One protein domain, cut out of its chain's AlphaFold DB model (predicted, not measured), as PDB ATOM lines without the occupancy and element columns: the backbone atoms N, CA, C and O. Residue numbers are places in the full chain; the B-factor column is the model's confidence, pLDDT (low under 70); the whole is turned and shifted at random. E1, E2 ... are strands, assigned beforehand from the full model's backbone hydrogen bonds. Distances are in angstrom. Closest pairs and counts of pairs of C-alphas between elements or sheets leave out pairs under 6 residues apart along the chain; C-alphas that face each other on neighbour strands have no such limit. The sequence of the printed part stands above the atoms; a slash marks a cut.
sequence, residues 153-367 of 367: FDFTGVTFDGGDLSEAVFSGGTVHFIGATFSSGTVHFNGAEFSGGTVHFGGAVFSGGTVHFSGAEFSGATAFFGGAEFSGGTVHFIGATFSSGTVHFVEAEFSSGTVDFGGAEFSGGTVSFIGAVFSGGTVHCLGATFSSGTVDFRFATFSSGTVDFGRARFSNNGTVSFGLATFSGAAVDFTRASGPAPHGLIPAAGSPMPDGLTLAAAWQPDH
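Overview. This is residues 153 to 367 of the 367 residues of an uncharacterized protein of Streptomyces bottropensis ATCC 25435 (UniProt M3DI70). With little regular structure, the chain winds in stacked turns, a solenoid with three parallel sheets along its sides and residues 334 to 367 at one end. The 215 printed residues have no named helix and 19 named strands, with 70 residues: all strand. The sheets run E2 E5 E8 E11 E14 E16 E18, E3 E6 E9 E12 E15 E17 E19, and E1 E4 E7 E10 E13. It is compact, radius of gyration of the C-alphas 16.7 A, spanning 55 by 32 by 23 A.

Along the chain. E1, residues 169 to 171, begins at C-alpha (116.947, 169.543, 150.568). E6, residues 205 to 212, and E9, residues 229 to 236, bend by 108 degrees at residues 208 and 232. E19, residues 331 to 333, ends at C-alpha (148.051, 177.200, 164.622).

Arrangement. E6 and E9 are parallel, N 206 and O 229 within hydrogen-bond range at 2.8 A.

Size, cuts and confidence. The printed part has no cut or long link; pLDDT is under 70 at residues 196, 220 to 221, 244 and 367.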
ATOM      1  N   PHE A 153     119.119 158.616 146.635       96.62
ATOM      2  CA  PHE A 153     119.961 159.090 145.533       96.62
ATOM      3  C   PHE A 153     121.325 158.397 145.560       96.62
ATOM      4  O   PHE A 153     122.129 158.614 146.468       96.62
ATOM      5  N   ASP A 154     121.609 157.578 144.545       96.62
ATOM      6  CA  ASP A 154     122.856 156.814 144.444       96.62
ATOM      7  C   ASP A 154     123.824 157.406 143.407       96.62
ATOM      8  O   ASP A 154     123.805 157.059 142.224       96.62
ATOM      9  N   PHE A 155     124.719 158.275 143.870       96.31
ATOM     10  CA  PHE A 155     125.851 158.815 143.116       96.31
ATOM     11  C   PHE A 155     127.158 158.036 143.359       96.31
ATOM     12  O   PHE A 155     128.250 158.582 143.173       96.31
ATOM     13  N   THR A 156     127.081 156.762 143.760       96.12
ATOM     14  CA  THR A 156     128.270 155.920 143.975       96.12
ATOM     15  C   THR A 156     129.129 155.849 142.713       96.12
ATOM     16  O   THR A 156     128.649 155.458 141.650       96.12
ATOM     17  N   GLY A 157     130.408 156.210 142.825       94.94
ATOM     18  CA  GLY A 157     131.370 156.182 141.719       94.94
ATOM     19  C   GLY A 157     131.137 157.228 140.625       94.94
ATOM     20  O   GLY A 157     131.760 157.149 139.569       94.94
ATOM     21  N   VAL A 158     130.242 158.202 140.830       95.44
ATOM     22  CA  VAL A 158     129.997 159.263 139.842       95.44
ATOM     23  C   VAL A 158     131.205 160.197 139.754       95.44
ATOM     24  O   VAL A 158     131.662 160.738 140.761       95.44
ATOM     25  N   THR A 159     131.673 160.458 138.532       93.94
ATOM     26  CA  THR A 159     132.598 161.565 138.249       93.94
ATOM     27  C   THR A 159     131.806 162.853 138.038       93.94
ATOM     28  O   THR A 159     131.023 162.959 137.083       93.94
ATOM     29  N   PHE A 160     132.033 163.831 138.912       93.44
ATOM     30  CA  PHE A 160     131.524 165.189 138.798       93.44
ATOM     31  C   PHE A 160     132.601 166.108 138.205       93.44
ATOM     32  O   PHE A 160     133.671 166.290 138.783       93.44
ATOM     33  N   ASP A 161     132.289 166.718 137.061       92.25
ATOM     34  CA  ASP A 161     133.102 167.744 136.384       92.25
ATOM     35  C   ASP A 161     132.410 169.128 136.394       92.25
ATOM     36  O   ASP A 161     132.615 170.000 135.536       92.25
ATOM     37  N   GLY A 162     131.507 169.286 137.359       92.94
ATOM     38  CA  GLY A 162     130.637 170.427 137.571       92.94
ATOM     39  C   GLY A 162     129.210 169.997 137.906       92.94
ATOM     40  O   GLY A 162     128.844 168.828 137.781       92.94
ATOM     41  N   GLY A 163     128.407 170.954 138.352       94.69
ATOM     42  CA  GLY A 163     127.006 170.726 138.690       94.69
ATOM     43  C   GLY A 163     126.550 171.642 139.813       94.69
ATOM     44  O   GLY A 163     127.357 172.181 140.568       94.69
ATOM     45  N   ASP A 164     125.244 171.825 139.924       96.94
ATOM     46  CA  ASP A 164     124.651 172.632 140.980       96.94
ATOM     47  C   ASP A 164     123.556 171.826 141.676       96.94
ATOM     48  O   ASP A 164     122.622 171.356 141.034       96.94
ATOM     49  N   LEU A 165     123.716 171.673 142.983       97.00
ATOM     50  CA  LEU A 165     122.800 171.102 143.968       97.00
ATOM     51  C   LEU A 165     122.632 172.082 145.149       97.00
ATOM     52  O   LEU A 165     122.259 171.680 146.248       97.00
ATOM     53  N   SER A 166     122.913 173.376 144.947       97.75
ATOM     54  CA  SER A 166     122.710 174.409 145.972       97.75
ATOM     55  C   SER A 166     121.245 174.446 146.394       97.75
ATOM     56  O   SER A 166     120.368 174.266 145.545       97.75
ATOM     57  N   GLU A 167     120.967 174.708 147.667       97.38
ATOM     58  CA  GLU A 167     119.613 174.775 148.248       97.38
ATOM     59  C   GLU A 167     118.774 173.491 148.065       97.38
ATOM     60  O   GLU A 167     117.569 173.492 148.309       97.38
ATOM     61  N   ALA A 168     119.375 172.389 147.603       96.81
ATOM     62  CA  ALA A 168     118.697 171.105 147.539       96.81
ATOM     63  C   ALA A 168     118.500 170.572 148.962       96.81
ATOM     64  O   ALA A 168     119.435 170.575 149.765       96.81
ATOM     65  N   VAL A 169     117.289 170.101 149.259       95.31
ATOM     66  CA  VAL A 169     116.947 169.543 150.568       95.31
ATOM     67  C   VAL A 169     116.863 168.028 150.451       95.31
ATOM     68  O   VAL A 169     115.877 167.467 149.979       95.31
ATOM     69  N   PHE A 170     117.908 167.348 150.897       92.06
ATOM     70  CA  PHE A 170     117.950 165.902 151.053       92.06
ATOM     71  C   PHE A 170     117.366 165.539 152.421       92.06
ATOM     72  O   PHE A 170     118.104 165.267 153.367       92.06
ATOM     73  N   SER A 171     116.036 165.601 152.531       88.94
ATOM     74  CA  SER A 171     115.323 165.254 153.760       88.94
ATOM     75  C   SER A 171     114.825 163.810 153.712       88.94
ATOM     76  O   SER A 171     114.025 163.457 152.852       88.94
ATOM     77  N   GLY A 172     115.277 162.955 154.627       80.88
ATOM     78  CA  GLY A 172     114.970 161.521 154.603       80.88
ATOM     79  C   GLY A 172     115.667 160.758 153.468       80.88
ATOM     80  O   GLY A 172     116.409 161.329 152.675       80.88
ATOM     81  N   GLY A 173     115.438 159.444 153.405       85.12
ATOM     82  CA  GLY A 173     116.119 158.572 152.440       85.12
ATOM     83  C   GLY A 173     117.632 158.458 152.680       85.12
ATOM     84  O   GLY A 173     118.150 158.760 153.759       85.12
ATOM     85  N   THR A 174     118.342 157.976 151.669       89.88
ATOM     86  CA  THR A 174     119.788 157.748 151.659       89.88
ATOM     87  C   THR A 174     120.424 158.431 150.457       89.88
ATOM     88  O   THR A 174     119.912 158.360 149.343       89.88
ATOM     89  N   VAL A 175     121.553 159.106 150.675       92.56
ATOM     90  CA  VAL A 175     122.307 159.788 149.617       92.56
ATOM     91  C   VAL A 175     123.731 159.254 149.606       92.56
ATOM     92  O   VAL A 175     124.485 159.439 150.563       92.56
ATOM     93  N   HIS A 176     124.117 158.577 148.530       93.31
ATOM     94  CA  HIS A 176     125.440 157.976 148.394       93.31
ATOM     95  C   HIS A 176     126.292 158.741 147.388       93.31
ATOM     96  O   HIS A 176     125.949 158.849 146.225       93.31
ATOM     97  N   PHE A 177     127.449 159.203 147.835       92.75
ATOM     98  CA  PHE A 177     128.586 159.701 147.063       92.75
ATOM     99  C   PHE A 177     129.805 158.783 147.256       92.75
ATOM    100  O   PHE A 177     130.951 159.228 147.183       92.75
ATOM    101  N   ILE A 178     129.576 157.502 147.558       93.38
ATOM    102  CA  ILE A 178     130.642 156.547 147.873       93.38
ATOM    103  C   ILE A 178     131.563 156.411 146.656       93.38
ATOM    104  O   ILE A 178     131.096 156.105 145.561       93.38
ATOM    105  N   GLY A 179     132.860 156.668 146.816       93.25
ATOM    106  CA  GLY A 179     133.816 156.632 145.701       93.25
ATOM    107  C   GLY A 179     133.566 157.668 144.593       93.25
ATOM    108  O   GLY A 179     134.134 157.544 143.509       93.25
ATOM    109  N   ALA A 180     132.694 158.661 144.810       94.62
ATOM    110  CA  ALA A 180     132.475 159.726 143.837       94.62
ATOM    111  C   ALA A 180     133.745 160.573 143.676       94.62
ATOM    112  O   ALA A 180     134.478 160.803 144.636       94.62
ATOM    113  N   THR A 181     134.008 161.048 142.459       93.94
ATOM    114  CA  THR A 181     135.223 161.810 142.141       93.94
ATOM    115  C   THR A 181     134.884 163.233 141.711       93.94
ATOM    116  O   THR A 181     134.114 163.439 140.775       93.94
ATOM    117  N   PHE A 182     135.521 164.214 142.349       91.69
ATOM    118  CA  PHE A 182     135.442 165.647 142.058       91.69
ATOM    119  C   PHE A 182     136.770 166.115 141.441       91.69
ATOM    120  O   PHE A 182     137.616 166.741 142.090       91.69
ATOM    121  N   SER A 183     136.986 165.751 140.177       83.94
ATOM    122  CA  SER A 183     138.285 165.896 139.506       83.94
ATOM    123  C   SER A 183     138.489 167.245 138.819       83.94
ATOM    124  O   SER A 183     139.627 167.657 138.611       83.94
ATOM    125  N   SER A 184     137.413 167.940 138.439       86.69
ATOM    126  CA  SER A 184     137.491 169.230 137.745       86.69
ATOM    127  C   SER A 184     136.178 170.013 137.832       86.69
ATOM    128  O   SER A 184     135.171 169.516 138.334       86.69
ATOM    129  N   GLY A 185     136.190 171.254 137.342       89.62
ATOM    130  CA  GLY A 185     135.020 172.128 137.366       89.62
ATOM    131  C   GLY A 185     134.618 172.551 138.780       89.62
ATOM    132  O   GLY A 185     135.384 172.411 139.736       89.62
ATOM    133  N   THR A 186     133.410 173.098 138.896       94.50
ATOM    134  CA  THR A 186     132.861 173.578 140.165       94.50
ATOM    135  C   THR A 186     131.547 172.875 140.463       94.50
ATOM    136  O   THR A 186     130.624 172.924 139.646       94.50
ATOM    137  N   VAL A 187     131.468 172.221 141.621       95.69
ATOM    138  CA  VAL A 187     130.247 171.580 142.120       95.69
ATOM    139  C   VAL A 187     129.721 172.365 143.312       95.69
ATOM    140  O   VAL A 187     130.450 172.620 144.271       95.69
ATOM    141  N   HIS A 188     128.453 172.759 143.258       97.19
ATOM    142  CA  HIS A 188     127.839 173.579 144.294       97.19
ATOM    143  C   HIS A 188     126.811 172.795 145.113       97.19
ATOM    144  O   HIS A 188     125.879 172.224 144.566       97.19
ATOM    145  N   PHE A 189     126.963 172.846 146.428       95.56
ATOM    146  CA  PHE A 189     126.034 172.417 147.476       95.56
ATOM    147  C   PHE A 189     125.771 173.584 148.448       95.56
ATOM    148  O   PHE A 189     125.528 173.377 149.636       95.56
ATOM    149  N   ASN A 190     125.882 174.834 147.980       97.25
ATOM    150  CA  ASN A 190     125.714 176.001 148.844       97.25
ATOM    151  C   ASN A 190     124.303 176.009 149.441       97.25
ATOM    152  O   ASN A 190     123.329 175.884 148.701       97.25
ATOM    153  N   GLY A 191     124.190 176.137 150.762       95.75
ATOM    154  CA  GLY A 191     122.902 176.098 151.457       95.75
ATOM    155  C   GLY A 191     122.110 174.798 151.270       95.75
ATOM    156  O   GLY A 191     120.906 174.802 151.501       95.75
ATOM    157  N   ALA A 192     122.735 173.712 150.799       94.94
ATOM    158  CA  ALA A 192     122.074 172.414 150.735       94.94
ATOM    159  C   ALA A 192     121.804 171.896 152.154       94.94
ATOM    160  O   ALA A 192     122.639 172.058 153.045       94.94
ATOM    161  N   GLU A 193     120.657 171.258 152.348       93.19
ATOM    162  CA  GLU A 193     120.266 170.663 153.623       93.19
ATOM    163  C   GLU A 193     120.318 169.142 153.498       93.19
ATOM    164  O   GLU A 193     119.705 168.553 152.610       93.19
ATOM    165  N   PHE A 194     121.042 168.503 154.405       88.75
ATOM    166  CA  PHE A 194     121.131 167.060 154.542       88.75
ATOM    167  C   PHE A 194     120.532 166.678 155.891       88.75
ATOM    168  O   PHE A 194     121.219 166.732 156.917       88.75
ATOM    169  N   SER A 195     119.248 166.310 155.892       84.00
ATOM    170  CA  SER A 195     118.495 166.085 157.125       84.00
ATOM    171  C   SER A 195     117.716 164.772 157.154       84.00
ATOM    172  O   SER A 195     117.266 164.252 156.142       84.00
ATOM    173  N   GLY A 196     117.582 164.167 158.338       67.69
ATOM    174  CA  GLY A 196     116.678 163.025 158.568       67.69
ATOM    175  C   GLY A 196     116.976 161.716 157.811       67.69
ATOM    176  O   GLY A 196     116.139 160.813 157.841       67.69
ATOM    177  N   GLY A 197     118.133 161.601 157.153       75.88
ATOM    178  CA  GLY A 197     118.582 160.433 156.386       75.88
ATOM    179  C   GLY A 197     120.067 160.117 156.597       75.88
ATOM    180  O   GLY A 197     120.706 160.657 157.500       75.88
ATOM    181  N   THR A 198     120.647 159.256 155.762       82.81
ATOM    182  CA  THR A 198     122.094 158.968 155.805       82.81
ATOM    183  C   THR A 198     122.782 159.496 154.557       82.81
ATOM    184  O   THR A 198     122.330 159.222 153.447       82.81
ATOM    185  N   VAL A 199     123.893 160.217 154.726       87.81
ATOM    186  CA  VAL A 199     124.695 160.753 153.618       87.81
ATOM    187  C   VAL A 199     126.095 160.154 153.660       87.81
ATOM    188  O   VAL A 199     126.818 160.304 154.641       87.81
ATOM    189  N   HIS A 200     126.497 159.463 152.597       87.62
ATOM    190  CA  HIS A 200     127.775 158.754 152.538       87.62
ATOM    191  C   HIS A 200     128.700 159.343 151.477       87.62
ATOM    192  O   HIS A 200     128.503 159.114 150.298       87.62
ATOM    193  N   PHE A 201     129.771 160.002 151.893       86.69
ATOM    194  CA  PHE A 201     130.928 160.402 151.086       86.69
ATOM    195  C   PHE A 201     132.133 159.459 151.274       86.69
ATOM    196  O   PHE A 201     133.276 159.854 151.051       86.69
ATOM    197  N   GLY A 202     131.909 158.222 151.729       87.88
ATOM    198  CA  GLY A 202     132.993 157.283 152.018       87.88
ATOM    199  C   GLY A 202     133.857 157.008 150.785       87.88
ATOM    200  O   GLY A 202     133.327 156.651 149.733       87.88
ATOM    201  N   GLY A 203     135.172 157.194 150.896       89.31
ATOM    202  CA  GLY A 203     136.099 157.031 149.772       89.31
ATOM    203  C   GLY A 203     135.923 158.032 148.624       89.31
ATOM    204  O   GLY A 203     136.440 157.788 147.538       89.31
ATOM    205  N   ALA A 204     135.162 159.119 148.806       92.44
ATOM    206  CA  ALA A 204     135.056 160.163 147.791       92.44
ATOM    207  C   ALA A 204     136.410 160.864 147.593       92.44
ATOM    208  O   ALA A 204     137.133 161.101 148.560       92.44
ATOM    209  N   VAL A 205     136.732 161.218 146.349       93.12
ATOM    210  CA  VAL A 205     138.029 161.792 145.968       93.12
ATOM    211  C   VAL A 205     137.851 163.219 145.463       93.12
ATOM    212  O   VAL A 205     137.193 163.458 144.449       93.12
ATOM    213  N   PHE A 206     138.483 164.173 146.139       90.00
ATOM    214  CA  PHE A 206     138.569 165.582 145.768       90.00
ATOM    215  C   PHE A 206     139.997 165.854 145.287       90.00
ATOM    216  O   PHE A 206     140.905 166.032 146.097       90.00
ATOM    217  N   SER A 207     140.210 165.814 143.968       85.69
ATOM    218  CA  SER A 207     141.557 165.786 143.368       85.69
ATOM    219  C   SER A 207     141.862 166.938 142.407       85.69
ATOM    220  O   SER A 207     142.989 167.055 141.925       85.69
ATOM    221  N   GLY A 208     140.907 167.836 142.140       81.69
ATOM    222  CA  GLY A 208     141.163 168.988 141.262       81.69
ATOM    223  C   GLY A 208     139.998 169.950 141.038       81.69
ATOM    224  O   GLY A 208     140.224 171.086 140.623       81.69
ATOM    225  N   GLY A 209     138.761 169.539 141.330       86.06
ATOM    226  CA  GLY A 209     137.597 170.422 141.276       86.06
ATOM    227  C   GLY A 209     137.516 171.395 142.456       86.06
ATOM    228  O   GLY A 209     138.209 171.259 143.464       86.06
ATOM    229  N   THR A 210     136.632 172.385 142.339       92.94
ATOM    230  CA  THR A 210     136.185 173.191 143.483       92.94
ATOM    231  C   THR A 210     134.814 172.705 143.937       92.94
ATOM    232  O   THR A 210     133.893 172.633 143.125       92.94
ATOM    233  N   VAL A 211     134.654 172.381 145.218       94.44
ATOM    234  CA  VAL A 211     133.376 171.933 145.785       94.44
ATOM    235  C   VAL A 211     132.944 172.883 146.893       94.44
ATOM    236  O   VAL A 211     133.676 173.106 147.855       94.44
ATOM    237  N   HIS A 212     131.754 173.463 146.764       95.44
ATOM    238  CA  HIS A 212     131.232 174.430 147.728       95.44
ATOM    239  C   HIS A 212     130.076 173.851 148.541       95.44
ATOM    240  O   HIS A 212     128.997 173.658 148.005       95.44
ATOM    241  N   PHE A 213     130.270 173.684 149.841       93.12
ATOM    242  CA  PHE A 213     129.259 173.405 150.864       93.12
ATOM    243  C   PHE A 213     128.998 174.640 151.746       93.12
ATOM    244  O   PHE A 213     128.665 174.514 152.924       93.12
ATOM    245  N   SER A 214     129.198 175.854 151.222       94.50
ATOM    246  CA  SER A 214     129.077 177.070 152.035       94.50
ATOM    247  C   SER A 214     127.650 177.217 152.566       94.50
ATOM    248  O   SER A 214     126.694 177.165 151.791       94.50
ATOM    249  N   GLY A 215     127.502 177.381 153.880       93.88
ATOM    250  CA  GLY A 215     126.198 177.438 154.546       93.88
ATOM    251  C   GLY A 215     125.365 176.154 154.450       93.88
ATOM    252  O   GLY A 215     124.180 176.204 154.759       93.88
ATOM    253  N   ALA A 216     125.937 175.033 153.997       93.06
ATOM    254  CA  ALA A 216     125.233 173.756 153.985       93.06
ATOM    255  C   ALA A 216     124.953 173.286 155.418       93.06
ATOM    256  O   ALA A 216     125.761 173.503 156.326       93.06
ATOM    257  N   GLU A 217     123.823 172.618 155.610       90.75
ATOM    258  CA  GLU A 217     123.412 172.075 156.897       90.75
ATOM    259  C   GLU A 217     123.436 170.548 156.858       90.75
ATOM    260  O   GLU A 217     122.834 169.921 155.992       90.75
ATOM    261  N   PHE A 218     124.120 169.948 157.824       86.44
ATOM    262  CA  PHE A 218     124.126 168.516 158.080       86.44
ATOM    263  C   PHE A 218     123.477 168.300 159.447       86.44
ATOM    264  O   PHE A 218     124.166 168.379 160.469       86.44
ATOM    265  N   SER A 219     122.155 168.092 159.477       79.44
ATOM    266  CA  SER A 219     121.377 168.050 160.720       79.44
ATOM    267  C   SER A 219     120.539 166.787 160.883       79.44
ATOM    268  O   SER A 219     119.746 166.412 160.027       79.44
ATOM    269  N   GLY A 220     120.723 166.059 161.987       67.56
ATOM    270  CA  GLY A 220     119.977 164.811 162.238       67.56
ATOM    271  C   GLY A 220     120.249 163.679 161.234       67.56
ATOM    272  O   GLY A 220     119.653 162.609 161.343       67.56
ATOM    273  N   ALA A 221     121.149 163.901 160.275       64.94
ATOM    274  CA  ALA A 221     121.679 162.910 159.363       64.94
ATOM    275  C   ALA A 221     122.997 162.338 159.901       64.94
ATOM    276  O   ALA A 221     123.744 163.013 160.613       64.94
ATOM    277  N   THR A 222     123.309 161.092 159.543       74.56
ATOM    278  CA  THR A 222     124.679 160.586 159.716       74.56
ATOM    279  C   THR A 222     125.451 160.856 158.430       74.56
ATOM    280  O   THR A 222     125.082 160.333 157.380       74.56
ATOM    281  N   ALA A 223     126.484 161.698 158.503       81.31
ATOM    282  CA  ALA A 223     127.320 162.066 157.365       81.31
ATOM    283  C   ALA A 223     128.675 161.346 157.449       81.31
ATOM    284  O   ALA A 223     129.486 161.606 158.338       81.31
ATOM    285  N   PHE A 224     128.942 160.424 156.530       83.12
ATOM    286  CA  PHE A 224     130.162 159.615 156.530       83.12
ATOM    287  C   PHE A 224     131.133 160.070 155.441       83.12
ATOM    288  O   PHE A 224     130.929 159.755 154.282       83.12
ATOM    289  N   PHE A 225     132.228 160.717 155.813       82.19
ATOM    290  CA  PHE A 225     133.394 161.035 154.978       82.19
ATOM    291  C   PHE A 225     134.576 160.082 155.252       82.19
ATOM    292  O   PHE A 225     135.735 160.443 155.055       82.19
ATOM    293  N   GLY A 226     134.309 158.875 155.763       84.56
ATOM    294  CA  GLY A 226     135.361 157.922 156.118       84.56
ATOM    295  C   GLY A 226     136.206 157.519 154.906       84.56
ATOM    296  O   GLY A 226     135.647 157.160 153.868       84.56
ATOM    297  N   GLY A 227     137.530 157.609 155.022       86.06
ATOM    298  CA  GLY A 227     138.461 157.335 153.923       86.06
ATOM    299  C   GLY A 227     138.334 158.280 152.722       86.06
ATOM    300  O   GLY A 227     138.818 157.942 151.647       86.06
ATOM    301  N   ALA A 228     137.640 159.418 152.852       89.56
ATOM    302  CA  ALA A 228     137.612 160.424 151.796       89.56
ATOM    303  C   ALA A 228     139.014 161.019 151.593       89.56
ATOM    304  O   ALA A 228     139.736 161.267 152.561       89.56
ATOM    305  N   GLU A 229     139.374 161.267 150.340       90.69
ATOM    306  CA  GLU A 229     140.689 161.761 149.947       90.69
ATOM    307  C   GLU A 229     140.574 163.194 149.422       90.69
ATOM    308  O   GLU A 229     139.910 163.462 148.420       90.69
ATOM    309  N   PHE A 230     141.247 164.122 150.090       87.62
ATOM    310  CA  PHE A 230     141.439 165.502 149.669       87.62
ATOM    311  C   PHE A 230     142.880 165.639 149.172       87.62
ATOM    312  O   PHE A 230     143.796 165.981 149.926       87.62
ATOM    313  N   SER A 231     143.086 165.308 147.898       84.50
ATOM    314  CA  SER A 231     144.402 165.254 147.252       84.50
ATOM    315  C   SER A 231     144.605 166.298 146.160       84.50
ATOM    316  O   SER A 231     145.658 166.331 145.521       84.50
ATOM    317  N   GLY A 232     143.655 167.218 145.981       77.31
ATOM    318  CA  GLY A 232     143.780 168.377 145.105       77.31
ATOM    319  C   GLY A 232     142.495 169.202 145.018       77.31
ATOM    320  O   GLY A 232     141.425 168.786 145.451       77.31
ATOM    321  N   GLY A 233     142.583 170.403 144.444       84.00
ATOM    322  CA  GLY A 233     141.428 171.298 144.329       84.00
ATOM    323  C   GLY A 233     141.097 172.043 145.626       84.00
ATOM    324  O   GLY A 233     141.972 172.312 146.458       84.00
ATOM    325  N   THR A 234     139.842 172.466 145.774       89.81
ATOM    326  CA  THR A 234     139.404 173.282 146.917       89.81
ATOM    327  C   THR A 234     138.015 172.877 147.384       89.81
ATOM    328  O   THR A 234     137.085 172.826 146.584       89.81
ATOM    329  N   VAL A 235     137.853 172.616 148.681       92.00
ATOM    330  CA  VAL A 235     136.567 172.264 149.289       92.00
ATOM    331  C   VAL A 235     136.211 173.290 150.360       92.00
ATOM    332  O   VAL A 235     136.925 173.445 151.346       92.00
ATOM    333  N   HIS A 236     135.102 174.000 150.176       92.88
ATOM    334  CA  HIS A 236     134.651 175.039 151.100       92.88
ATOM    335  C   HIS A 236     133.455 174.559 151.920       92.88
ATOM    336  O   HIS A 236     132.382 174.357 151.372       92.88
ATOM    337  N   PHE A 237     133.604 174.477 153.234       91.00
ATOM    338  CA  PHE A 237     132.547 174.313 154.237       91.00
ATOM    339  C   PHE A 237     132.301 175.622 155.009       91.00
ATOM    340  O   PHE A 237     131.940 175.610 156.184       91.00
ATOM    341  N   ILE A 238     132.534 176.771 154.369       93.69
ATOM    342  CA  ILE A 238     132.466 178.082 155.021       93.69
ATOM    343  C   ILE A 238     131.058 178.316 155.579       93.69
ATOM    344  O   ILE A 238     130.077 178.294 154.834       93.69
ATOM    345  N   GLY A 239     130.953 178.547 156.887       92.88
ATOM    346  CA  GLY A 239     129.673 178.735 157.576       92.88
ATOM    347  C   GLY A 239     128.739 177.520 157.538       92.88
ATOM    348  O   GLY A 239     127.556 177.673 157.831       92.88
ATOM    349  N   ALA A 240     129.227 176.337 157.151       91.62
ATOM    350  CA  ALA A 240     128.437 175.114 157.202       91.62
ATOM    351  C   ALA A 240     128.107 174.748 158.655       91.62
ATOM    352  O   ALA A 240     128.907 174.986 159.563       91.62
ATOM    353  N   THR A 241     126.937 174.156 158.867       89.81
ATOM    354  CA  THR A 241     126.484 173.712 160.188       89.81
ATOM    355  C   THR A 241     126.442 172.196 160.235       89.81
ATOM    356  O   THR A 241     125.776 171.558 159.425       89.81
ATOM    357  N   PHE A 242     127.117 171.616 161.217       85.31
ATOM    358  CA  PHE A 242     127.094 170.192 161.521       85.31
ATOM    359  C   PHE A 242     126.413 170.023 162.875       85.31
ATOM    360  O   PHE A 242     127.044 170.257 163.908       85.31
ATOM    361  N   SER A 243     125.121 169.677 162.872       79.94
ATOM    362  CA  SER A 243     124.299 169.645 164.083       79.94
ATOM    363  C   SER A 243     123.592 168.306 164.319       79.94
ATOM    364  O   SER A 243     123.184 167.614 163.395       79.94
ATOM    365  N   SER A 244     123.407 167.915 165.583       67.62
ATOM    366  CA  SER A 244     122.434 166.878 165.998       67.62
ATOM    367  C   SER A 244     122.531 165.497 165.310       67.62
ATOM    368  O   SER A 244     121.562 164.739 165.304       67.62
ATOM    369  N   GLY A 245     123.694 165.150 164.752       71.00
ATOM    370  CA  GLY A 245     123.986 163.888 164.066       71.00
ATOM    371  C   GLY A 245     125.439 163.456 164.267       71.00
ATOM    372  O   GLY A 245     126.178 164.065 165.047       71.00
ATOM    373  N   THR A 246     125.865 162.400 163.574       75.88
ATOM    374  CA  THR A 246     127.268 161.962 163.608       75.88
ATOM    375  C   THR A 246     127.933 162.229 162.264       75.88
ATOM    376  O   THR A 246     127.449 161.777 161.228       75.88
ATOM    377  N   VAL A 247     129.050 162.953 162.285       81.69
ATOM    378  CA  VAL A 247     129.878 163.258 161.116       81.69
ATOM    379  C   VAL A 247     131.217 162.545 161.268       81.69
ATOM    380  O   VAL A 247     131.957 162.792 162.219       81.69
ATOM    381  N   HIS A 248     131.548 161.641 160.355       84.25
ATOM    382  CA  HIS A 248     132.774 160.845 160.431       84.25
ATOM    383  C   HIS A 248     133.746 161.214 159.316       84.25
ATOM    384  O   HIS A 248     133.485 160.900 158.169       84.25
ATOM    385  N   PHE A 249     134.904 161.761 159.662       83.44
ATOM    386  CA  PHE A 249     136.097 161.886 158.815       83.44
ATOM    387  C   PHE A 249     137.156 160.838 159.203       83.44
ATOM    388  O   PHE A 249     138.355 161.102 159.181       83.44
ATOM    389  N   VAL A 250     136.714 159.658 159.649       85.69
ATOM    390  CA  VAL A 250     137.611 158.590 160.116       85.69
ATOM    391  C   VAL A 250     138.511 158.146 158.968       85.69
ATOM    392  O   VAL A 250     138.003 157.848 157.890       85.69
ATOM    393  N   GLU A 251     139.825 158.126 159.194       88.50
ATOM    394  CA  GLU A 251     140.829 157.774 158.170       88.50
ATOM    395  C   GLU A 251     140.759 158.639 156.893       88.50
ATOM    396  O   GLU A 251     141.274 158.248 155.851       88.50
ATOM    397  N   ALA A 252     140.123 159.817 156.947       89.62
ATOM    398  CA  ALA A 252     140.158 160.758 155.831       89.62
ATOM    399  C   ALA A 252     141.584 161.295 155.640       89.62
ATOM    400  O   ALA A 252     142.284 161.586 156.617       89.62
ATOM    401  N   GLU A 253     141.999 161.450 154.387       91.12
ATOM    402  CA  GLU A 253     143.333 161.929 154.034       91.12
ATOM    403  C   GLU A 253     143.266 163.331 153.428       91.12
ATOM    404  O   GLU A 253     142.559 163.576 152.456       91.12
ATOM    405  N   PHE A 254     144.042 164.250 153.992       89.81
ATOM    406  CA  PHE A 254     144.261 165.610 153.518       89.81
ATOM    407  C   PHE A 254     145.721 165.718 153.083       89.81
ATOM    408  O   PHE A 254     146.601 166.045 153.883       89.81
ATOM    409  N   SER A 255     145.988 165.370 151.826       87.81
ATOM    410  CA  SER A 255     147.347 165.272 151.284       87.81
ATOM    411  C   SER A 255     147.730 166.470 150.420       87.81
ATOM    412  O   SER A 255     148.913 166.790 150.292       87.81
ATOM    413  N   SER A 256     146.757 167.178 149.834       86.19
ATOM    414  CA  SER A 256     146.998 168.381 149.031       86.19
ATOM    415  C   SER A 256     145.714 169.213 148.841       86.19
ATOM    416  O   SER A 256     144.633 168.822 149.270       86.19
ATOM    417  N   GLY A 257     145.817 170.397 148.230       86.69
ATOM    418  CA  GLY A 257     144.672 171.291 148.029       86.69
ATOM    419  C   GLY A 257     144.308 172.111 149.270       86.69
ATOM    420  O   GLY A 257     145.124 172.296 150.176       86.69
ATOM    421  N   THR A 258     143.105 172.684 149.274       91.12
ATOM    422  CA  THR A 258     142.599 173.522 150.376       91.12
ATOM    423  C   THR A 258     141.239 173.030 150.855       91.12
ATOM    424  O   THR A 258     140.332 172.865 150.042       91.12
ATOM    425  N   VAL A 259     141.074 172.843 152.165       92.50
ATOM    426  CA  VAL A 259     139.776 172.571 152.797       92.50
ATOM    427  C   VAL A 259     139.473 173.669 153.808       92.50
ATOM    428  O   VAL A 259     140.242 173.895 154.736       92.50
ATOM    429  N   ASP A 260     138.365 174.380 153.629       93.00
ATOM    430  CA  ASP A 260     138.049 175.582 154.404       93.00
ATOM    431  C   ASP A 260     136.742 175.433 155.190       93.00
ATOM    432  O   ASP A 260     135.653 175.535 154.634       93.00
ATOM    433  N   PHE A 261     136.859 175.226 156.496       90.50
ATOM    434  CA  PHE A 261     135.798 175.227 157.505       90.50
ATOM    435  C   PHE A 261     135.628 176.601 158.182       90.50
ATOM    436  O   PHE A 261     135.161 176.690 159.320       90.50
ATOM    437  N   GLY A 262     136.034 177.693 157.532       92.94
ATOM    438  CA  GLY A 262     135.956 179.043 158.074       92.94
ATOM    439  C   GLY A 262     134.551 179.400 158.565       92.94
ATOM    440  O   GLY A 262     133.579 179.356 157.814       92.94
ATOM    441  N   GLY A 263     134.423 179.743 159.845       92.25
ATOM    442  CA  GLY A 263     133.140 180.067 160.472       92.25
ATOM    443  C   GLY A 263     132.136 178.911 160.551       92.25
ATOM    444  O   GLY A 263     130.991 179.170 160.908       92.25
ATOM    445  N   ALA A 264     132.528 177.673 160.232       91.75
ATOM    446  CA  ALA A 264     131.661 176.509 160.376       91.75
ATOM    447  C   ALA A 264     131.271 176.290 161.845       91.75
ATOM    448  O   ALA A 264     132.052 176.569 162.762       91.75
ATOM    449  N   GLU A 265     130.067 175.776 162.070       90.44
ATOM    450  CA  GLU A 265     129.573 175.420 163.394       90.44
ATOM    451  C   GLU A 265     129.484 173.903 163.542       90.44
ATOM    452  O   GLU A 265     128.832 173.220 162.756       90.44
ATOM    453  N   PHE A 266     130.109 173.382 164.593       85.62
ATOM    454  CA  PHE A 266     130.011 171.992 165.011       85.62
ATOM    455  C   PHE A 266     129.269 171.953 166.352       85.62
ATOM    456  O   PHE A 266     129.798 172.436 167.357       85.62
ATOM    457  N   SER A 267     128.041 171.426 166.363       82.56
ATOM    458  CA  SER A 267     127.141 171.460 167.522       82.56
ATOM    459  C   SER A 267     126.270 170.196 167.649       82.56
ATOM    460  O   SER A 267     126.135 169.410 166.723       82.56
ATOM    461  N   GLY A 268     125.682 169.935 168.818       70.25
ATOM    462  CA  GLY A 268     124.640 168.929 169.065       70.25
ATOM    463  C   GLY A 268     124.949 167.449 168.764       70.25
ATOM    464  O   GLY A 268     124.063 166.625 168.969       70.25
ATOM    465  N   GLY A 269     126.148 167.085 168.295       77.38
ATOM    466  CA  GLY A 269     126.450 165.762 167.732       77.38
ATOM    467  C   GLY A 269     127.886 165.280 167.961       77.38
ATOM    468  O   GLY A 269     128.601 165.812 168.810       77.38
ATOM    469  N   THR A 270     128.313 164.247 167.228       83.00
ATOM    470  CA  THR A 270     129.703 163.749 167.256       83.00
ATOM    471  C   THR A 270     130.376 163.976 165.909       83.00
ATOM    472  O   THR A 270     129.884 163.503 164.893       83.00
ATOM    473  N   VAL A 271     131.520 164.653 165.895       84.94
ATOM    474  CA  VAL A 271     132.361 164.868 164.713       84.94
ATOM    475  C   VAL A 271     133.688 164.158 164.947       84.94
ATOM    476  O   VAL A 271     134.448 164.524 165.837       84.94
ATOM    477  N   SER A 272     133.973 163.107 164.188       87.56
ATOM    478  CA  SER A 272     135.127 162.238 164.426       87.56
ATOM    479  C   SER A 272     136.134 162.336 163.290       87.56
ATOM    480  O   SER A 272     135.876 161.824 162.209       87.56
ATOM    481  N   PHE A 273     137.308 162.883 163.576       87.81
ATOM    482  CA  PHE A 273     138.524 162.859 162.756       87.81
ATOM    483  C   PHE A 273     139.505 161.769 163.219       87.81
ATOM    484  O   PHE A 273     140.715 161.889 163.031       87.81
ATOM    485  N   ILE A 274     139.009 160.716 163.879       90.31
ATOM    486  CA  ILE A 274     139.866 159.651 164.404       90.31
ATOM    487  C   ILE A 274     140.693 159.026 163.276       90.31
ATOM    488  O   ILE A 274     140.142 158.577 162.272       90.31
ATOM    489  N   GLY A 275     142.014 158.997 163.453       90.69
ATOM    490  CA  GLY A 275     142.937 158.442 162.460       90.69
ATOM    491  C   GLY A 275     143.041 159.243 161.158       90.69
ATOM    492  O   GLY A 275     143.677 158.766 160.224       90.69
ATOM    493  N   ALA A 276     142.437 160.434 161.068       92.44
ATOM    494  CA  ALA A 276     142.587 161.295 159.900       92.44
ATOM    495  C   ALA A 276     144.054 161.714 159.721       92.44
ATOM    496  O   ALA A 276     144.771 161.972 160.696       92.44
ATOM    497  N   VAL A 277     144.497 161.796 158.469       93.19
ATOM    498  CA  VAL A 277     145.883 162.108 158.118       93.19
ATOM    499  C   VAL A 277     145.935 163.451 157.405       93.19
ATOM    500  O   VAL A 277     145.372 163.615 156.333       93.19
ATOM    501  N   PHE A 278     146.653 164.402 157.988       92.00
ATOM    502  CA  PHE A 278     146.993 165.698 157.411       92.00
ATOM    503  C   PHE A 278     148.454 165.634 156.960       92.00
ATOM    504  O   PHE A 278     149.382 165.868 157.741       92.00
ATOM    505  N   SER A 279     148.647 165.216 155.711       90.44
ATOM    506  CA  SER A 279     149.949 164.950 155.091       90.44
ATOM    507  C   SER A 279     150.357 166.002 154.061       90.44
ATOM    508  O   SER A 279     151.468 165.921 153.536       90.44
ATOM    509  N   GLY A 280     149.528 167.021 153.824       84.69
ATOM    510  CA  GLY A 280     149.844 168.195 153.015       84.69
ATOM    511  C   GLY A 280     148.636 169.117 152.829       84.69
ATOM    512  O   GLY A 280     147.619 168.988 153.503       84.69
ATOM    513  N   GLY A 281     148.754 170.090 151.923       86.62
ATOM    514  CA  GLY A 281     147.684 171.059 151.669       86.62
ATOM    515  C   GLY A 281     147.456 172.054 152.814       86.62
ATOM    516  O   GLY A 281     148.333 172.305 153.646       86.62
ATOM    517  N   THR A 282     146.287 172.692 152.799       90.75
ATOM    518  CA  THR A 282     145.888 173.727 153.762       90.75
ATOM    519  C   THR A 282     144.487 173.453 154.287       90.75
ATOM    520  O   THR A 282     143.544 173.359 153.506       90.75
ATOM    521  N   VAL A 283     144.339 173.358 155.607       92.25
ATOM    522  CA  VAL A 283     143.041 173.234 156.276       92.25
ATOM    523  C   VAL A 283     142.785 174.481 157.113       92.25
ATOM    524  O   VAL A 283     143.508 174.768 158.067       92.25
ATOM    525  N   HIS A 284     141.752 175.239 156.766       92.69
ATOM    526  CA  HIS A 284     141.348 176.425 157.512       92.69
ATOM    527  C   HIS A 284     140.148 176.105 158.397       92.69
ATOM    528  O   HIS A 284     139.101 175.708 157.914       92.69
ATOM    529  N   CYS A 285     140.271 176.344 159.696       89.81
ATOM    530  CA  CYS A 285     139.186 176.301 160.677       89.81
ATOM    531  C   CYS A 285     138.951 177.704 161.265       89.81
ATOM    532  O   CYS A 285     138.547 177.857 162.423       89.81
ATOM    533  N   LEU A 286     139.253 178.751 160.487       91.06
ATOM    534  CA  LEU A 286     139.297 180.126 160.970       91.06
ATOM    535  C   LEU A 286     137.922 180.566 161.486       91.06
ATOM    536  O   LEU A 286     136.958 180.650 160.732       91.06
ATOM    537  N   GLY A 287     137.821 180.911 162.767       91.06
ATOM    538  CA  GLY A 287     136.550 181.353 163.347       91.06
ATOM    539  C   GLY A 287     135.501 180.250 163.521       91.06
ATOM    540  O   GLY A 287     134.375 180.580 163.901       91.06
ATOM    541  N   ALA A 288     135.848 178.983 163.264       91.94
ATOM    542  CA  ALA A 288     134.953 177.854 163.480       91.94
ATOM    543  C   ALA A 288     134.537 177.762 164.956       91.94
ATOM    544  O   ALA A 288     135.315 178.076 165.865       91.94
ATOM    545  N   THR A 289     133.299 177.347 165.200       90.69
ATOM    546  CA  THR A 289     132.754 177.208 166.550       90.69
ATOM    547  C   THR A 289     132.524 175.741 166.860       90.69
ATOM    548  O   THR A 289     131.760 175.065 166.183       90.69
ATOM    549  N   PHE A 290     133.172 175.270 167.920       86.00
ATOM    550  CA  PHE A 290     133.005 173.938 168.482       86.00
ATOM    551  C   PHE A 290     132.141 174.071 169.737       86.00
ATOM    552  O   PHE A 290     132.634 174.312 170.850       86.00
ATOM    553  N   SER A 291     130.825 174.027 169.530       77.19
ATOM    554  CA  SER A 291     129.835 174.118 170.598       77.19
ATOM    555  C   SER A 291     129.450 172.713 171.091       77.19
ATOM    556  O   SER A 291     130.155 171.747 170.809       77.19
ATOM    557  N   SER A 292     128.397 172.600 171.904       74.06
ATOM    558  CA  SER A 292     127.892 171.344 172.487       74.06
ATOM    559  C   SER A 292     128.071 170.103 171.597       74.06
ATOM    560  O   SER A 292     127.836 170.190 170.404       74.06
ATOM    561  N   GLY A 293     128.443 168.948 172.153       80.81
ATOM    562  CA  GLY A 293     128.745 167.738 171.368       80.81
ATOM    563  C   GLY A 293     130.178 167.242 171.566       80.81
ATOM    564  O   GLY A 293     130.853 167.656 172.504       80.81
ATOM    565  N   THR A 294     130.641 166.321 170.720       85.75
ATOM    566  CA  THR A 294     132.006 165.769 170.766       85.75
ATOM    567  C   THR A 294     132.719 165.987 169.441       85.75
ATOM    568  O   THR A 294     132.205 165.570 168.411       85.75
ATOM    569  N   VAL A 295     133.915 166.574 169.461       87.94
ATOM    570  CA  VAL A 295     134.823 166.609 168.308       87.94
ATOM    571  C   VAL A 295     136.104 165.855 168.643       87.94
ATOM    572  O   VAL A 295     136.803 166.176 169.604       87.94
ATOM    573  N   ASP A 296     136.402 164.815 167.877       90.00
ATOM    574  CA  ASP A 296     137.415 163.828 168.228       90.00
ATOM    575  C   ASP A 296     138.505 163.726 167.159       90.00
ATOM    576  O   ASP A 296     138.286 163.165 166.092       90.00
ATOM    577  N   PHE A 297     139.688 164.248 167.465       91.44
ATOM    578  CA  PHE A 297     140.917 164.151 166.675       91.44
ATOM    579  C   PHE A 297     141.876 163.086 167.228       91.44
ATOM    580  O   PHE A 297     143.078 163.131 166.953       91.44
ATOM    581  N   ARG A 298     141.410 162.138 168.055       93.31
ATOM    582  CA  ARG A 298     142.306 161.110 168.599       93.31
ATOM    583  C   ARG A 298     142.967 160.310 167.481       93.31
ATOM    584  O   ARG A 298     142.318 159.939 166.510       93.31
ATOM    585  N   PHE A 299     144.254 160.018 167.636       94.12
ATOM    586  CA  PHE A 299     145.062 159.315 166.629       94.12
ATOM    587  C   PHE A 299     145.195 160.033 165.273       94.12
ATOM    588  O   PHE A 299     145.747 159.453 164.340       94.12
ATOM    589  N   ALA A 300     144.723 161.280 165.139       94.31
ATOM    590  CA  ALA A 300     144.972 162.060 163.934       94.31
ATOM    591  C   ALA A 300     146.475 162.344 163.785       94.31
ATOM    592  O   ALA A 300     147.182 162.565 164.773       94.31
ATOM    593  N   THR A 301     146.968 162.337 162.550       95.12
ATOM    594  CA  THR A 301     148.385 162.574 162.243       95.12
ATOM    595  C   THR A 301     148.541 163.859 161.446       95.12
ATOM    596  O   THR A 301     147.962 163.988 160.377       95.12
ATOM    597  N   PHE A 302     149.359 164.783 161.939       94.88
ATOM    598  CA  PHE A 302     149.688 166.066 161.325       94.88
ATOM    599  C   PHE A 302     151.165 166.066 160.912       94.88
ATOM    600  O   PHE A 302     152.041 166.497 161.670       94.88
ATOM    601  N   SER A 303     151.455 165.530 159.726       93.62
ATOM    602  CA  SER A 303     152.827 165.284 159.266       93.62
ATOM    603  C   SER A 303     153.371 166.366 158.334       93.62
ATOM    604  O   SER A 303     154.580 166.582 158.317       93.62
ATOM    605  N   SER A 304     152.520 167.072 157.583       92.06
ATOM    606  CA  SER A 304     152.930 168.219 156.760       92.06
ATOM    607  C   SER A 304     151.735 169.117 156.395       92.06
ATOM    608  O   SER A 304     150.593 168.795 156.716       92.06
ATOM    609  N   GLY A 305     151.986 170.259 155.749       91.75
ATOM    610  CA  GLY A 305     150.947 171.228 155.386       91.75
ATOM    611  C   GLY A 305     150.634 172.223 156.503       91.75
ATOM    612  O   GLY A 305     151.439 172.433 157.416       91.75
ATOM    613  N   THR A 306     149.478 172.876 156.405       93.69
ATOM    614  CA  THR A 306     149.040 173.888 157.378       93.69
ATOM    615  C   THR A 306     147.627 173.607 157.872       93.69
ATOM    616  O   THR A 306     146.748 173.258 157.085       93.69
ATOM    617  N   VAL A 307     147.405 173.763 159.178       94.38
ATOM    618  CA  VAL A 307     146.086 173.665 159.812       94.38
ATOM    619  C   VAL A 307     145.886 174.871 160.729       94.38
ATOM    620  O   VAL A 307     146.540 174.987 161.762       94.38
ATOM    621  N   ASP A 308     144.996 175.787 160.353       94.75
ATOM    622  CA  ASP A 308     144.781 177.060 161.059       94.75
ATOM    623  C   ASP A 308     143.464 177.048 161.853       94.75
ATOM    624  O   ASP A 308     142.379 177.141 161.282       94.75
ATOM    625  N   PHE A 309     143.556 176.981 163.182       94.12
ATOM    626  CA  PHE A 309     142.451 177.137 164.136       94.12
ATOM    627  C   PHE A 309     142.352 178.566 164.700       94.12
ATOM    628  O   PHE A 309     141.735 178.813 165.743       94.12
ATOM    629  N   GLY A 310     142.948 179.551 164.036       93.38
ATOM    630  CA  GLY A 310     142.890 180.948 164.421       93.38
ATOM    631  C   GLY A 310     141.450 181.427 164.604       93.38
ATOM    632  O   GLY A 310     140.562 181.170 163.797       93.38
ATOM    633  N   ARG A 311     141.182 182.159 165.687       94.38
ATOM    634  CA  ARG A 311     139.836 182.644 166.050       94.38
ATOM    635  C   ARG A 311     138.793 181.542 166.278       94.38
ATOM    636  O   ARG A 311     137.632 181.893 166.495       94.38
ATOM    637  N   ALA A 312     139.168 180.260 166.266       94.25
ATOM    638  CA  ALA A 312     138.255 179.186 166.617       94.25
ATOM    639  C   ALA A 312     137.782 179.335 168.071       94.25
ATOM    640  O   ALA A 312     138.522 179.797 168.953       94.25
ATOM    641  N   ARG A 313     136.524 178.974 168.313       94.38
ATOM    642  CA  ARG A 313     135.884 179.069 169.626       94.38
ATOM    643  C   ARG A 313     135.558 177.679 170.135       94.38
ATOM    644  O   ARG A 313     134.739 176.984 169.542       94.38
ATOM    645  N   PHE A 314     136.163 177.317 171.254       92.06
ATOM    646  CA  PHE A 314     135.871 176.095 171.987       92.06
ATOM    647  C   PHE A 314     134.941 176.440 173.149       92.06
ATOM    648  O   PHE A 314     135.128 177.438 173.845       92.06
ATOM    649  N   SER A 315     133.891 175.656 173.332       89.56
ATOM    650  CA  SER A 315     132.893 175.877 174.379       89.56
ATOM    651  C   SER A 315     133.091 174.921 175.559       89.56
ATOM    652  O   SER A 315     133.705 173.868 175.424       89.56
ATOM    653  N   ASN A 316     132.530 175.264 176.724       86.19
ATOM    654  CA  ASN A 316     132.537 174.384 177.902       86.19
ATOM    655  C   ASN A 316     131.414 173.330 177.889       86.19
ATOM    656  O   ASN A 316     131.358 172.493 178.784       86.19
ATOM    657  N   ASN A 317     130.472 173.403 176.943       86.19
ATOM    658  CA  ASN A 317     129.311 172.508 176.882       86.19
ATOM    659  C   ASN A 317     129.483 171.358 175.874       86.19
ATOM    660  O   ASN A 317     128.546 170.585 175.674       86.19
ATOM    661  N   GLY A 318     130.665 171.235 175.269       82.50
ATOM    662  CA  GLY A 318     131.083 170.121 174.426       82.50
ATOM    663  C   GLY A 318     132.501 169.662 174.773       82.50
ATOM    664  O   GLY A 318     133.188 170.268 175.595       82.50
ATOM    665  N   THR A 319     132.938 168.576 174.151       87.88
ATOM    666  CA  THR A 319     134.263 167.978 174.337       87.88
ATOM    667  C   THR A 319     135.029 167.980 173.028       87.88
ATOM    668  O   THR A 319     134.569 167.400 172.051       87.88
ATOM    669  N   VAL A 320     136.226 168.572 173.017       91.38
ATOM    670  CA  VAL A 320     137.177 168.438 171.905       91.38
ATOM    671  C   VAL A 320     138.419 167.703 172.392       91.38
ATOM    672  O   VAL A 320     138.993 168.089 173.410       91.38
ATOM    673  N   SER A 321     138.826 166.643 171.692       92.56
ATOM    674  CA  SER A 321     139.962 165.798 172.079       92.56
ATOM    675  C   SER A 321     140.971 165.657 170.945       92.56
ATOM    676  O   SER A 321     140.606 165.280 169.844       92.56
ATOM    677  N   PHE A 322     142.245 165.880 171.253       93.62
ATOM    678  CA  PHE A 322     143.426 165.590 170.433       93.62
ATOM    679  C   PHE A 322     144.276 164.473 171.066       93.62
ATOM    680  O   PHE A 322     145.467 164.346 170.797       93.62
ATOM    681  N   GLY A 323     143.693 163.663 171.957       92.50
ATOM    682  CA  GLY A 323     144.433 162.616 172.663       92.50
ATOM    683  C   GLY A 323     145.138 161.649 171.703       92.50
ATOM    684  O   GLY A 323     144.509 161.083 170.817       92.50
ATOM    685  N   LEU A 324     146.438 161.429 171.894       92.38
ATOM    686  CA  LEU A 324     147.250 160.574 171.014       92.38
ATOM    687  C   LEU A 324     147.304 161.056 169.548       92.38
ATOM    688  O   LEU A 324     147.662 160.274 168.669       92.38
ATOM    689  N   ALA A 325     146.957 162.317 169.267       93.62
ATOM    690  CA  ALA A 325     147.272 162.934 167.986       93.62
ATOM    691  C   ALA A 325     148.790 163.130 167.860       93.62
ATOM    692  O   ALA A 325     149.480 163.413 168.843       93.62
ATOM    693  N   THR A 326     149.313 162.972 166.648       93.62
ATOM    694  CA  THR A 326     150.743 163.111 166.356       93.62
ATOM    695  C   THR A 326     150.986 164.383 165.559       93.62
ATOM    696  O   THR A 326     150.385 164.561 164.507       93.62
ATOM    697  N   PHE A 327     151.899 165.236 166.023       93.31
ATOM    698  CA  PHE A 327     152.354 166.438 165.318       93.31
ATOM    699  C   PHE A 327     153.829 166.252 164.965       93.31
ATOM    700  O   PHE A 327     154.668 166.171 165.861       93.31
ATOM    701  N   SER A 328     154.136 166.095 163.678       89.06
ATOM    702  CA  SER A 328     155.473 165.684 163.220       89.06
ATOM    703  C   SER A 328     156.001 166.469 162.014       89.06
ATOM    704  O   SER A 328     157.011 166.075 161.434       89.06
ATOM    705  N   GLY A 329     155.360 167.586 161.655       86.62
ATOM    706  CA  GLY A 329     155.859 168.472 160.597       86.62
ATOM    707  C   GLY A 329     154.848 169.454 160.003       86.62
ATOM    708  O   GLY A 329     155.250 170.365 159.280       86.62
ATOM    709  N   ALA A 330     153.553 169.318 160.302       93.25
ATOM    710  CA  ALA A 330     152.561 170.315 159.900       93.25
ATOM    711  C   ALA A 330     152.636 171.576 160.778       93.25
ATOM    712  O   ALA A 330     152.853 171.485 161.986       93.25
ATOM    713  N   ALA A 331     152.378 172.746 160.191       95.44
ATOM    714  CA  ALA A 331     152.155 173.969 160.958       95.44
ATOM    715  C   ALA A 331     150.700 174.003 161.449       95.44
ATOM    716  O   ALA A 331     149.785 174.232 160.658       95.44
ATOM    717  N   VAL A 332     150.490 173.760 162.743       95.75
ATOM    718  CA  VAL A 332     149.172 173.750 163.384       95.75
ATOM    719  C   VAL A 332     149.046 174.956 164.315       95.75
ATOM    720  O   VAL A 332     149.744 175.051 165.327       95.75
ATOM    721  N   ASP A 333     148.161 175.890 163.969       95.12
ATOM    722  CA  ASP A 333     148.051 177.200 164.622       95.12
ATOM    723  C   ASP A 333     146.768 177.352 165.450       95.12
ATOM    724  O   ASP A 333     145.667 177.390 164.914       95.12
ATOM    725  N   PHE A 334     146.919 177.495 166.770       96.00
ATOM    726  CA  PHE A 334     145.853 177.850 167.714       96.00
ATOM    727  C   PHE A 334     146.065 179.220 168.376       96.00
ATOM    728  O   PHE A 334     145.352 179.563 169.316       96.00
ATOM    729  N   THR A 335     147.023 180.033 167.931       94.56
ATOM    730  CA  THR A 335     147.461 181.281 168.592       94.56
ATOM    731  C   THR A 335     146.321 182.243 168.929       94.56
ATOM    732  O   THR A 335     146.358 182.926 169.954       94.56
ATOM    733  N   ARG A 336     145.286 182.293 168.079       95.31
ATOM    734  CA  ARG A 336     144.099 183.146 168.254       95.31
ATOM    735  C   ARG A 336     142.839 182.375 168.650       95.31
ATOM    736  O   ARG A 336     141.750 182.941 168.557       95.31
ATOM    737  N   ALA A 337     142.956 181.104 169.013       95.69
ATOM    738  CA  ALA A 337     141.836 180.321 169.516       95.69
ATOM    739  C   ALA A 337     141.412 180.802 170.915       95.69
ATOM    740  O   ALA A 337     142.169 181.458 171.632       95.69
ATOM    741  N   SER A 338     140.172 180.502 171.297       95.38
ATOM    742  CA  SER A 338     139.594 180.919 172.579       95.38
ATOM    743  C   SER A 338     138.710 179.831 173.184       95.38
ATOM    744  O   SER A 338     138.201 178.978 172.458       95.38
ATOM    745  N   GLY A 339     138.509 179.884 174.504       93.81
ATOM    746  CA  GLY A 339     137.776 178.865 175.259       93.81
ATOM    747  C   GLY A 339     138.691 177.939 176.069       93.81
ATOM    748  O   GLY A 339     139.882 178.239 176.216       93.81
ATOM    749  N   PRO A 340     138.155 176.837 176.628       93.12
ATOM    750  CA  PRO A 340     138.974 175.804 177.249       93.12
ATOM    751  C   PRO A 340     139.884 175.144 176.207       93.12
ATOM    752  O   PRO A 340     139.487 174.945 175.057       93.12
ATOM    753  N   ALA A 341     141.101 174.790 176.618       93.38
ATOM    754  CA  ALA A 341     142.010 174.036 175.767       93.38
ATOM    755  C   ALA A 341     141.434 172.637 175.475       93.38
ATOM    756  O   ALA A 341     140.970 171.971 176.408       93.38
ATOM    757  N   PRO A 342     141.481 172.158 174.218       94.12
ATOM    758  CA  PRO A 342     141.102 170.791 173.888       94.12
ATOM    759  C   PRO A 342     141.898 169.747 174.684       94.12
ATOM    760  O   PRO A 342     143.104 169.882 174.915       94.12
ATOM    761  N   HIS A 343     141.231 168.664 175.075       93.12
ATOM    762  CA  HIS A 343     141.846 167.582 175.837       93.12
ATOM    763  C   HIS A 343     142.966 166.910 175.029       93.12
ATOM    764  O   HIS A 343     142.764 166.537 173.878       93.12
ATOM    765  N   GLY A 344     144.140 166.711 175.631       91.81
ATOM    766  CA  GLY A 344     145.281 166.063 174.974       91.81
ATOM    767  C   GLY A 344     146.033 166.930 173.956       91.81
ATOM    768  O   GLY A 344     146.966 166.424 173.344       91.81
ATOM    769  N   LEU A 345     145.660 168.208 173.783       93.69
ATOM    770  CA  LEU A 345     146.390 169.146 172.921       93.69
ATOM    771  C   LEU A 345     147.648 169.704 173.603       93.69
ATOM    772  O   LEU A 345     148.692 169.841 172.970       93.69
ATOM    773  N   ILE A 346     147.541 170.042 174.891       91.94
ATOM    774  CA  ILE A 346     148.671 170.542 175.680       91.94
ATOM    775  C   ILE A 346     149.532 169.337 176.099       91.94
ATOM    776  O   ILE A 346     148.994 168.406 176.709       91.94
ATOM    777  N   PRO A 347     150.845 169.328 175.803       86.19
ATOM    778  CA  PRO A 347     151.744 168.272 176.248       86.19
ATOM    779  C   PRO A 347     151.765 168.140 177.771       86.19
ATOM    780  O   PRO A 347     151.566 169.110 178.503       86.19
ATOM    781  N   ALA A 348     152.062 166.935 178.259       85.12
ATOM    782  CA  ALA A 348     152.283 166.724 179.684       85.12
ATOM    783  C   ALA A 348     153.434 167.611 180.190       85.12
ATOM    784  O   ALA A 348     154.421 167.816 179.479       85.12
ATOM    785  N   ALA A 349     153.322 168.098 181.428       82.06
ATOM    786  CA  ALA A 349     154.316 168.975 182.041       82.06
ATOM    787  C   ALA A 349     155.747 168.421 181.886       82.06
ATOM    788  O   ALA A 349     156.003 167.246 182.156       82.06
ATOM    789  N   GLY A 350     156.669 169.271 181.426       81.00
ATOM    790  CA  GLY A 350     158.065 168.909 181.161       81.00
ATOM    791  C   GLY A 350     158.333 168.246 179.802       81.00
ATOM    792  O   GLY A 350     159.497 168.042 179.461       81.00
ATOM    793  N   SER A 351     157.304 167.936 179.008       86.31
ATOM    794  CA  SER A 351     157.482 167.489 177.619       86.31
ATOM    795  C   SER A 351     157.698 168.694 176.694       86.31
ATOM    796  O   SER A 351     157.059 169.728 176.901       86.31
ATOM    797  N   PRO A 352     158.565 168.596 175.668       87.38
ATOM    798  CA  PRO A 352     158.716 169.668 174.692       87.38
ATOM    799  C   PRO A 352     157.414 169.879 173.908       87.38
ATOM    800  O   PRO A 352     156.646 168.941 173.680       87.38
ATOM    801  N   MET A 353     157.186 171.119 173.474       88.81
ATOM    802  CA  MET A 353     156.132 171.427 172.510       88.81
ATOM    803  C   MET A 353     156.436 170.676 171.200       88.81
ATOM    804  O   MET A 353     157.577 170.755 170.741       88.81
ATOM    805  N   PRO A 354     155.478 169.948 170.599       90.81
ATOM    806  CA  PRO A 354     155.678 169.340 169.294       90.81
ATOM    807  C   PRO A 354     156.009 170.390 168.237       90.81
ATOM    808  O   PRO A 354     155.428 171.479 168.225       90.81
ATOM    809  N   ASP A 355     156.916 170.042 167.330       88.81
ATOM    810  CA  ASP A 355     157.311 170.924 166.238       88.81
ATOM    811  C   ASP A 355     156.103 171.276 165.359       88.81
ATOM    812  O   ASP A 355     155.297 170.418 164.993       88.81
ATOM    813  N   GLY A 356     155.972 172.564 165.034       90.88
ATOM    814  CA  GLY A 356     154.878 173.089 164.218       90.88
ATOM    815  C   GLY A 356     153.568 173.346 164.970       90.88
ATOM    816  O   GLY A 356     152.715 174.044 164.427       90.88
ATOM    817  N   LEU A 357     153.409 172.884 166.219       94.62
ATOM    818  CA  LEU A 357     152.233 173.188 167.041       94.62
ATOM    819  C   LEU A 357     152.413 174.516 167.790       94.62
ATOM    820  O   LEU A 357     153.319 174.676 168.607       94.62
ATOM    821  N   THR A 358     151.510 175.465 167.551       94.62
ATOM    822  CA  THR A 358     151.483 176.762 168.242       94.62
ATOM    823  C   THR A 358     150.168 176.950 168.990       94.62
ATOM    824  O   THR A 358     149.090 176.729 168.443       94.62
ATOM    825  N   LEU A 359     150.249 177.335 170.266       95.12
ATOM    826  CA  LEU A 359     149.098 177.430 171.168       95.12
ATOM    827  C   LEU A 359     148.685 178.878 171.449       95.12
ATOM    828  O   LEU A 359     149.507 179.798 171.412       95.12
ATOM    829  N   ALA A 360     147.411 179.068 171.802       95.31
ATOM    830  CA  ALA A 360     146.932 180.315 172.387       95.31
ATOM    831  C   ALA A 360     147.702 180.636 173.676       95.31
ATOM    832  O   ALA A 360     148.029 179.737 174.451       95.31
ATOM    833  N   ALA A 361     147.929 181.924 173.953       92.88
ATOM    834  CA  ALA A 361     148.678 182.364 175.137       92.88
ATOM    835  C   ALA A 361     148.096 181.820 176.458       92.88
ATOM    836  O   ALA A 361     148.841 181.487 177.369       92.88
ATOM    837  N   ALA A 362     146.770 181.673 176.543       93.25
ATOM    838  CA  ALA A 362     146.082 181.142 177.721       93.25
ATOM    839  C   ALA A 362     146.217 179.616 177.906       93.25
ATOM    840  O   ALA A 362     145.760 179.089 178.914       93.25
ATOM    841  N   TRP A 363     146.769 178.901 176.921       93.62
ATOM    842  CA  TRP A 363     146.924 177.440 176.925       93.62
ATOM    843  C   TRP A 363     148.387 177.005 177.010       93.62
ATOM    844  O   TRP A 363     148.675 175.811 176.943       93.62
ATOM    845  N   GLN A 364     149.317 177.956 177.104       87.19
ATOM    846  CA  GLN A 364     150.725 177.629 177.254       87.19
ATOM    847  C   GLN A 364     150.941 176.945 178.613       87.19
ATOM    848  O   GLN A 364     150.377 177.404 179.608       87.19
ATOM    849  N   PRO A 365     151.702 175.837 178.666       80.38
ATOM    850  CA  PRO A 365     152.030 175.199 179.931       80.38
ATOM    851  C   PRO A 365     152.841 176.165 180.802       80.38
ATOM    852  O   PRO A 365     153.703 176.883 180.294       80.38
ATOM    853  N   ASP A 366     152.577 176.168 182.109       70.94
ATOM    854  CA  ASP A 366     153.400 176.909 183.063       70.94
ATOM    855  C   ASP A 366     154.835 176.348 183.016       70.94
ATOM    856  O   ASP A 366     155.039 175.139 183.170       70.94
ATOM    857  N   HIS A 367     155.807 177.218 182.726       58.47
ATOM    858  CA  HIS A 367     157.227 176.874 182.571       58.47
ATOM    859  C   HIS A 367     157.948 176.621 183.895       58.47
ATOM    860  O   HIS A 367     157.713 177.385 184.861       58.47
TER     861      HIS A 367